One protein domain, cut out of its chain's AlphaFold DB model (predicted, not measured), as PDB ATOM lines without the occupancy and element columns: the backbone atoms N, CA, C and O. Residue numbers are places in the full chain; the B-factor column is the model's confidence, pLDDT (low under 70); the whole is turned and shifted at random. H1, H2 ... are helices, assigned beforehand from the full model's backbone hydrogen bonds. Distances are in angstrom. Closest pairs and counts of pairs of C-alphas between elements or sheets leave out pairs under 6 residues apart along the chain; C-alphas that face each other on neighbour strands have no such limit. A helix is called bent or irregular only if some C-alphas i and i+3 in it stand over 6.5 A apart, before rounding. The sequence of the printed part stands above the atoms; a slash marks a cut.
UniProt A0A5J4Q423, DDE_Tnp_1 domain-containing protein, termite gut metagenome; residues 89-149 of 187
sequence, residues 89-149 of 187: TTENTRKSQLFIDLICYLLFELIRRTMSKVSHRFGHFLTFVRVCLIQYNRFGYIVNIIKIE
ATOM      1  N   THR A  89       7.619 -20.616  18.632       75.81
ATOM      2  CA  THR A  89       8.954 -20.002  18.487       75.81
ATOM      3  C   THR A  89       9.937 -20.807  17.629       75.81
ATOM      4  O   THR A  89      11.088 -20.394  17.476       75.81
ATOM      5  N   THR A  90       9.520 -21.924  17.025       84.06
ATOM      6  CA  THR A  90      10.419 -22.769  16.221       84.06
ATOM      7  C   THR A  90      10.699 -22.167  14.838       84.06
ATOM      8  O   THR A  90       9.835 -21.564  14.194       84.06
ATOM      9  N   GLU A  91      11.927 -22.339  14.340       82.38
ATOM     10  CA  GLU A  91      12.346 -21.794  13.039       82.38
ATOM     11  C   GLU A  91      11.529 -22.381  11.874       82.38
ATOM     12  O   GLU A  91      11.145 -21.666  10.946       82.38
ATOM     13  N   ASN A  92      11.201 -23.671  11.951       82.31
ATOM     14  CA  ASN A  92      10.439 -24.368  10.917       82.31
ATOM     15  C   ASN A  92       8.981 -23.895  10.859       82.31
ATOM     16  O   ASN A  92       8.477 -23.650   9.762       82.31
ATOM     17  N   THR A  93       8.323 -23.679  12.005       84.00
ATOM     18  CA  THR A  93       6.946 -23.156  12.025       84.00
ATOM     19  C   THR A  93       6.890 -21.749  11.442       84.00
ATOM     20  O   THR A  93       5.991 -21.437  10.664       84.00
ATOM     21  N   ARG A  94       7.900 -20.915  11.712       80.50
ATOM     22  CA  ARG A  94       7.988 -19.566  11.130       80.50
ATOM     23  C   ARG A  94       8.156 -19.590   9.610       80.50
ATOM     24  O   ARG A  94       7.524 -18.787   8.926       80.50
ATOM     25  N   LYS A  95       8.975 -20.509   9.079       84.50
ATOM     26  CA  LYS A  95       9.134 -20.700   7.626       84.50
ATOM     27  C   LYS A  95       7.812 -21.127   6.985       84.50
ATOM     28  O   LYS A  95       7.377 -20.496   6.027       84.50
ATOM     29  N   SER A  96       7.138 -22.131   7.545       86.94
ATOM     30  CA  SER A  96       5.842 -22.606   7.042       86.94
ATOM     31  C   SER A  96       4.747 -21.540   7.128       86.94
ATOM     32  O   SER A  96       3.989 -21.376   6.174       86.94
ATOM     33  N   GLN A  97       4.703 -20.760   8.212       82.44
ATOM     34  CA  GLN A  97       3.757 -19.655   8.367       82.44
ATOM     35  C   GLN A  97       3.919 -18.623   7.247       82.44
ATOM     36  O   GLN A  97       2.929 -18.219   6.647       82.44
ATOM     37  N   LEU A  98       5.158 -18.265   6.896       84.38
ATOM     38  CA  LEU A  98       5.425 -17.336   5.796       84.38
ATOM     39  C   LEU A  98       4.904 -17.864   4.450       84.38
ATOM     40  O   LEU A  98       4.366 -17.095   3.651       84.38
ATOM     41  N   PHE A  99       5.045 -19.166   4.189       87.06
ATOM     42  CA  PHE A  99       4.506 -19.773   2.971       87.06
ATOM     43  C   PHE A  99       2.975 -19.771   2.959       87.06
ATOM     44  O   PHE A  99       2.380 -19.417   1.941       87.06
ATOM     45  N   ILE A 100       2.327 -20.098   4.080       86.69
ATOM     46  CA  ILE A 100       0.862 -20.045   4.211       86.69
ATOM     47  C   ILE A 100       0.361 -18.613   4.010       86.69
ATOM     48  O   ILE A 100      -0.589 -18.386   3.264       86.69
ATOM     49  N   ASP A 101       1.029 -17.640   4.616       83.44
ATOM     50  CA  ASP A 101       0.724 -16.219   4.498       83.44
ATOM     51  C   ASP A 101       0.806 -15.733   3.042       83.44
ATOM     52  O   ASP A 101      -0.072 -15.002   2.566       83.44
ATOM     53  N   LEU A 102       1.822 -16.191   2.304       85.56
ATOM     54  CA  LEU A 102       1.983 -15.915   0.878       85.56
ATOM     55  C   LEU A 102       0.850 -16.537   0.044       85.56
ATOM     56  O   LEU A 102       0.288 -15.863  -0.824       85.56
ATOM     57  N   ILE A 103       0.486 -17.795   0.322       88.38
ATOM     58  CA  ILE A 103      -0.615 -18.497  -0.357       88.38
ATOM     59  C   ILE A 103      -1.954 -17.799  -0.074       88.38
ATOM     60  O   ILE A 103      -2.719 -17.533  -1.001       88.38
ATOM     61  N   CYS A 104      -2.225 -17.436   1.182       86.38
ATOM     62  CA  CYS A 104      -3.423 -16.698   1.584       86.38
ATOM     63  C   CYS A 104      -3.512 -15.339   0.883       86.38
ATOM     64  O   CYS A 104      -4.570 -14.981   0.364       86.38
ATOM     65  N   TYR A 105      -2.406 -14.587   0.827       83.31
ATOM     66  CA  TYR A 105      -2.356 -13.312   0.113       83.31
ATOM     67  C   TYR A 105      -2.704 -13.483  -1.370       83.31
ATOM     68  O   TYR A 105      -3.535 -12.740  -1.899       83.31
ATOM     69  N   LEU A 106      -2.114 -14.486  -2.026       86.25
ATOM     70  CA  LEU A 106      -2.402 -14.797  -3.423       86.25
ATOM     71  C   LEU A 106      -3.880 -15.152  -3.623       86.25
ATOM     72  O   LEU A 106      -4.510 -14.645  -4.551       86.25
ATOM     73  N   LEU A 107      -4.449 -15.972  -2.741       85.94
ATOM     74  CA  LEU A 107      -5.850 -16.373  -2.826       85.94
ATOM     75  C   LEU A 107      -6.794 -15.176  -2.657       85.94
ATOM     76  O   LEU A 107      -7.726 -15.017  -3.444       85.94
ATOM     77  N   PHE A 108      -6.537 -14.292  -1.691       82.69
ATOM     78  CA  PHE A 108      -7.326 -13.070  -1.526       82.69
ATOM     79  C   PHE A 108      -7.230 -12.147  -2.738       82.69
ATOM     80  O   PHE A 108      -8.241 -11.582  -3.155       82.69
ATOM     81  N   GLU A 109      -6.047 -12.020  -3.332       82.38
ATOM     82  CA  GLU A 109      -5.846 -11.237  -4.550       82.38
ATOM     83  C   GLU A 109      -6.579 -11.852  -5.756       82.38
ATOM     84  O   GLU A 109      -7.180 -11.122  -6.548       82.38
ATOM     85  N   LEU A 110      -6.612 -13.183  -5.872       85.69
ATOM     86  CA  LEU A 110      -7.393 -13.884  -6.894       85.69
ATOM     87  C   LEU A 110      -8.897 -13.684  -6.699       85.69
ATOM     88  O   LEU A 110      -9.584 -13.322  -7.650       85.69
ATOM     89  N   ILE A 111      -9.407 -13.846  -5.476       82.69
ATOM     90  CA  ILE A 111     -10.825 -13.613  -5.159       82.69
ATOM     91  C   ILE A 111     -11.196 -12.157  -5.448       82.69
ATOM     92  O   ILE A 111     -12.245 -11.884  -6.031       82.69
ATOM     93  N   ARG A 112     -10.325 -11.207  -5.090       77.75
ATOM     94  CA  ARG A 112     -10.516  -9.790  -5.411       77.75
ATOM     95  C   ARG A 112     -10.632  -9.577  -6.921       77.75
ATOM     96  O   ARG A 112     -11.481  -8.802  -7.343       77.75
ATOM     97  N   ARG A 113      -9.824 -10.264  -7.732       79.94
ATOM     98  CA  ARG A 113      -9.864 -10.162  -9.201       79.94
ATOM     99  C   ARG A 113     -11.083 -10.837  -9.827       79.94
ATOM    100  O   ARG A 113     -11.609 -10.309 -10.799       79.94
ATOM    101  N   THR A 114     -11.529 -11.979  -9.305       79.94
ATOM    102  CA  THR A 114     -12.630 -12.754  -9.904       79.94
ATOM    103  C   THR A 114     -14.013 -12.303  -9.441       79.94
ATOM    104  O   THR A 114     -14.946 -12.275 -10.240       79.94
ATOM    105  N   MET A 115     -14.166 -11.943  -8.166       69.88
ATOM    106  CA  MET A 115     -15.468 -11.613  -7.572       69.88
ATOM    107  C   MET A 115     -15.759 -10.111  -7.562       69.88
ATOM    108  O   MET A 115     -16.924  -9.707  -7.565       69.88
ATOM    109  N   SER A 116     -14.727  -9.263  -7.535       62.62
ATOM    110  CA  SER A 116     -14.921  -7.822  -7.390       62.62
ATOM    111  C   SER A 116     -15.019  -7.132  -8.747       62.62
ATOM    112  O   SER A 116     -14.020  -6.891  -9.416       62.62
ATOM    113  N   LYS A 117     -16.236  -6.723  -9.122       62.44
ATOM    114  CA  LYS A 117     -16.469  -5.802 -10.253       62.44
ATOM    115  C   LYS A 117     -16.046  -4.356  -9.937       62.44
ATOM    116  O   LYS A 117     -16.009  -3.515 -10.827       62.44
ATOM    117  N   VAL A 118     -15.734  -4.062  -8.669       61.47
ATOM    118  CA  VAL A 118     -15.349  -2.739  -8.154       61.47
ATOM    119  C   VAL A 118     -13.947  -2.812  -7.542       61.47
ATOM    120  O   VAL A 118     -13.618  -3.762  -6.834       61.47
ATOM    121  N   SER A 119     -13.097  -1.815  -7.802       61.75
ATOM    122  CA  SER A 119     -11.730  -1.775  -7.261       61.75
ATOM    123  C   SER A 119     -11.734  -1.341  -5.790       61.75
ATOM    124  O   SER A 119     -11.675  -0.154  -5.473       61.75
ATOM    125  N   HIS A 120     -11.828  -2.306  -4.872       66.88
ATOM    126  CA  HIS A 120     -11.673  -2.058  -3.436       66.88
ATOM    127  C   HIS A 120     -10.191  -2.014  -3.048       66.88
ATOM    128  O   HIS A 120      -9.395  -2.847  -3.489       66.88
ATOM    129  N   ARG A 121      -9.809  -1.076  -2.169       74.75
ATOM    130  CA  ARG A 121      -8.473  -1.074  -1.550       74.75
ATOM    131  C   ARG A 121      -8.321  -2.328  -0.681       74.75
ATOM    132  O   ARG A 121      -9.208  -2.642   0.109       74.75
ATOM    133  N   PHE A 122      -7.185  -3.015  -0.798       76.38
ATOM    134  CA  PHE A 122      -6.963  -4.354  -0.234       76.38
ATOM    135  C   PHE A 122      -7.300  -4.481   1.267       76.38
ATOM    136  O   PHE A 122      -7.977  -5.421   1.669       76.38
ATOM    137  N   GLY A 123      -6.938  -3.494   2.094       75.81
ATOM    138  CA  GLY A 123      -7.288  -3.500   3.522       75.81
ATOM    139  C   GLY A 123      -8.801  -3.484   3.800       75.81
ATOM    140  O   GLY A 123      -9.263  -4.178   4.701       75.81
ATOM    141  N   HIS A 124      -9.592  -2.760   2.999       77.94
ATOM    142  CA  HIS A 124     -11.057  -2.762   3.124       77.94
ATOM    143  C   HIS A 124     -11.650  -4.112   2.721       77.94
ATOM    144  O   HIS A 124     -12.545  -4.620   3.392       77.94
ATOM    145  N   PHE A 125     -11.109  -4.715   1.661       78.62
ATOM    146  CA  PHE A 125     -11.496  -6.052   1.225       78.62
ATOM    147  C   PHE A 125     -11.272  -7.098   2.328       78.62
ATOM    148  O   PHE A 125     -12.180  -7.872   2.628       78.62
ATOM    149  N   LEU A 126     -10.119  -7.069   3.005       78.62
ATOM    150  CA  LEU A 126      -9.858  -7.961   4.140       78.62
ATOM    151  C   LEU A 126     -10.837  -7.752   5.303       78.62
ATOM    152  O   LEU A 126     -11.244  -8.721   5.942       78.62
ATOM    153  N   THR A 127     -11.247  -6.514   5.585       78.94
ATOM    154  CA  THR A 127     -12.274  -6.245   6.602       78.94
ATOM    155  C   THR A 127     -13.619  -6.862   6.217       78.94
ATOM    156  O   THR A 127     -14.255  -7.481   7.067       78.94
ATOM    157  N   PHE A 128     -14.028  -6.781   4.946       77.88
ATOM    158  CA  PHE A 128     -15.243  -7.457   4.482       77.88
ATOM    159  C   PHE A 128     -15.149  -8.972   4.629       77.88
ATOM    160  O   PHE A 128     -16.081  -9.575   5.149       77.88
ATOM    161  N   VAL A 129     -14.022  -9.577   4.238       79.81
ATOM    162  CA  VAL A 129     -13.777 -11.015   4.439       79.81
ATOM    163  C   VAL A 129     -13.943 -11.392   5.913       79.81
ATOM    164  O   VAL A 129     -14.654 -12.348   6.215       79.81
ATOM    165  N   ARG A 130     -13.356 -10.621   6.838       80.38
ATOM    166  CA  ARG A 130     -13.484 -10.867   8.286       80.38
ATOM    167  C   ARG A 130     -14.938 -10.813   8.757       80.38
ATOM    168  O   ARG A 130     -15.373 -11.718   9.457       80.38
ATOM    169  N   VAL A 131     -15.701  -9.796   8.352       78.06
ATOM    170  CA  VAL A 131     -17.126  -9.671   8.718       78.06
ATOM    171  C   VAL A 131     -17.960 -10.807   8.117       78.06
ATOM    172  O   VAL A 131     -18.819 -11.363   8.798       78.06
ATOM    173  N   CYS A 132     -17.680 -11.198   6.869       76.69
ATOM    174  CA  CYS A 132     -18.373 -12.304   6.206       76.69
ATOM    175  C   CYS A 132     -18.119 -13.644   6.907       76.69
ATOM    176  O   CYS A 132     -19.056 -14.422   7.056       76.69
ATOM    177  N   LEU A 133     -16.883 -13.893   7.358       74.88
ATOM    178  CA  LEU A 133     -16.524 -15.094   8.118       74.88
ATOM    179  C   LEU A 133     -17.225 -15.147   9.480       74.88
ATOM    180  O   LEU A 133     -17.667 -16.214   9.886       74.88
ATOM    181  N   ILE A 134     -17.363 -14.008  10.167       79.31
ATOM    182  CA  ILE A 134     -18.019 -13.945  11.485       79.31
ATOM    183  C   ILE A 134     -19.533 -14.175  11.376       79.31
ATOM    184  O   ILE A 134     -20.122 -14.801  12.251       79.31
ATOM    185  N   GLN A 135     -20.175 -13.661  10.324       73.94
ATOM    186  CA  GLN A 135     -21.638 -13.676  10.194       73.94
ATOM    187  C   GLN A 135     -22.184 -14.737   9.217       73.94
ATOM    188  O   GLN A 135     -23.384 -14.745   8.966       73.94
ATOM    189  N   TYR A 136     -21.338 -15.600   8.637       69.44
ATOM    190  CA  TYR A 136     -21.708 -16.615   7.628       69.44
ATOM    191  C   TYR A 136     -22.593 -16.087   6.475       69.44
ATOM    192  O   TYR A 136     -23.433 -16.797   5.924       69.44
ATOM    193  N   ASN A 137     -22.400 -14.827   6.078       67.50
ATOM    194  CA  ASN A 137     -23.186 -14.192   5.021       67.50
ATOM    195  C   ASN A 137     -22.599 -14.456   3.625       67.50
ATOM    196  O   ASN A 137     -21.386 -14.604   3.448       67.50
ATOM    197  N   ARG A 138     -23.456 -14.456   2.591       69.38
ATOM    198  CA  ARG A 138     -23.029 -14.659   1.195       69.38
ATOM    199  C   ARG A 138     -22.107 -13.521   0.742       69.38
ATOM    200  O   ARG A 138     -22.553 -12.412   0.451       69.38
ATOM    201  N   PHE A 139     -20.819 -13.836   0.611       68.62
ATOM    202  CA  PHE A 139     -19.736 -12.901   0.284       68.62
ATOM    203  C   PHE A 139     -20.011 -12.024  -0.953       68.62
ATOM    204  O   PHE A 139     -19.768 -10.818  -0.940       68.62
ATOM    205  N   GLY A 140     -20.586 -12.611  -2.009       65.31
ATOM    206  CA  GLY A 140     -20.863 -11.907  -3.267       65.31
ATOM    207  C   GLY A 140     -21.883 -10.764  -3.157       65.31
ATOM    208  O   GLY A 140     -21.810  -9.818  -3.938       65.31
ATOM    209  N   TYR A 141     -22.799 -10.817  -2.183       66.00
ATOM    210  CA  TYR A 141     -23.787  -9.756  -1.948       66.00
ATOM    211  C   TYR A 141     -23.121  -8.528  -1.308       66.00
ATOM    212  O   TYR A 141     -23.247  -7.409  -1.799       66.00
ATOM    213  N   ILE A 142     -22.324  -8.754  -0.260       66.75
ATOM    214  CA  ILE A 142     -21.670  -7.707   0.542       66.75
ATOM    215  C   ILE A 142     -20.644  -6.925  -0.290       66.75
ATOM    216  O   ILE A 142     -20.634  -5.696  -0.259       66.75
ATOM    217  N   VAL A 143     -19.815  -7.614  -1.078       64.31
ATOM    218  CA  VAL A 143     -18.729  -6.977  -1.849       64.31
ATOM    219  C   VAL A 143     -19.245  -6.084  -2.986       64.31
ATOM    220  O   VAL A 143     -18.586  -5.104  -3.342       64.31
ATOM    221  N   ASN A 144     -20.406  -6.411  -3.560       63.41
ATOM    222  CA  ASN A 144     -20.949  -5.721  -4.735       63.41
ATOM    223  C   ASN A 144     -21.936  -4.598  -4.367       63.41
ATOM    224  O   ASN A 144     -21.985  -3.571  -5.038       63.41
ATOM    225  N   ILE A 145     -22.693  -4.756  -3.276       58.88
ATOM    226  CA  ILE A 145     -23.756  -3.811  -2.890       58.88
ATOM    227  C   ILE A 145     -23.231  -2.677  -2.010       58.88
ATOM    228  O   ILE A 145     -23.752  -1.563  -2.043       58.88
ATOM    229  N   ILE A 146     -22.157  -2.915  -1.258       57.53
ATOM    230  CA  ILE A 146     -21.605  -1.923  -0.341       57.53
ATOM    231  C   ILE A 146     -20.620  -1.012  -1.096       57.53
ATOM    232  O   ILE A 146     -19.399  -1.145  -1.011       57.53
ATOM    233  N   LYS A 147     -21.157  -0.030  -1.833       52.72
ATOM    234  CA  LYS A 147     -20.424   1.210  -2.131       52.72
ATOM    235  C   LYS A 147     -20.454   2.072  -0.868       52.72
ATOM    236  O   LYS A 147     -21.376   2.860  -0.679       52.72
ATOM    237  N   ILE A 148     -19.472   1.916   0.023       51.94
ATOM    238  CA  ILE A 148     -19.273   2.910   1.087       51.94
ATOM    239  C   ILE A 148     -18.734   4.162   0.409       51.94
ATOM    240  O   ILE A 148     -17.535   4.300   0.165       51.94
ATOM    241  N   GLU A 149     -19.644   5.075   0.092       48.03
ATOM    242  CA  GLU A 149     -19.308   6.478  -0.067       48.03
ATOM    243  C   GLU A 149     -18.693   6.903   1.273       48.03
ATOM    244  O   GLU A 149     -19.401   7.074   2.269       48.03
TER     245      GLU A 149
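Overview. This is residues 89 to 149 of the 187 residues of the protein "DDE_Tnp_1 domain-containing protein" of termite gut metagenome (UniProt A0A5J4Q423). A long helix, H1, is an arm that sticks out with residues 89 to 107 from a small compact head. In the head, H2 stands about perpendicular to H1 near the last turns of H1, and the short H3 folds back and packs on H2. The printed part has 61 residues with three named helices, in the order H1, H2, H3, and no named strand; the class is all helix. The whole is loose, with a radius of gyration of the C-alphas of 14.2 A, and elongated, spanning 44 by 23 by 19 A, the arm making the length.

Along the chain. Start with the longest helix, H1, residues 91 to 115. Find C-alpha 91 at (12.346, -21.794, 13.039); from there the helix runs 36.1 A to C-alpha 115 at (-15.468, -11.613, -7.572). Next look at H2, residues 122 to 135, which begins at C-alpha 122 at (-6.963, -4.354, -0.234) and is 20.3 A long from first to last C-alpha. Then comes H3, residues 139 to 145, 10.4 A long, which ends at C-alpha 145 at (-23.756, -3.811, -2.890).

Arrangement. Begin again with H1, which is not bent. H1 and H2 are close but not clearly touching: look at Arg 112 and Phe 125, whose C-alphas, the closest of the two helices, are 7.7 A apart. Their lines stand at 87 degrees, about perpendicular. H1 and H3 are also close but not clearly touching, the closest C-alphas being those of Met 115 and Gly 140, 6.9 A apart. These two run the same way at a steep tilt of 47 degrees. H2 and H3 touch, with the C-alphas of Cys 132 and Phe 139 the closest at 6.1 A. They run opposite ways at a steep tilt of 57 degrees. Along the backbone, every O i to N i+4 pair is within hydrogen-bond range in H1 and H2, while in H3 it is 2 of 3.

Size, cuts and confidence. The two C-alphas farthest apart are those of Thr 90 and Glu 149, at 44.8 A. Residues 89 to 107, of which 91 to 107 belong to H1, stand free; without them the body has 42 residues and spans 23 by 23 by 17 A, with a radius of gyration of 9.5 A. The printed part has no cut. The link from H1 to H2 is short, with 6 residues, and the link from H2 to H3 is tight, with 3. In the B-factor column you will find a mean pLDDT of the printed part of 75.2; the model's confidence is low, under 70, at residues 115 to 120 and 136 to 149.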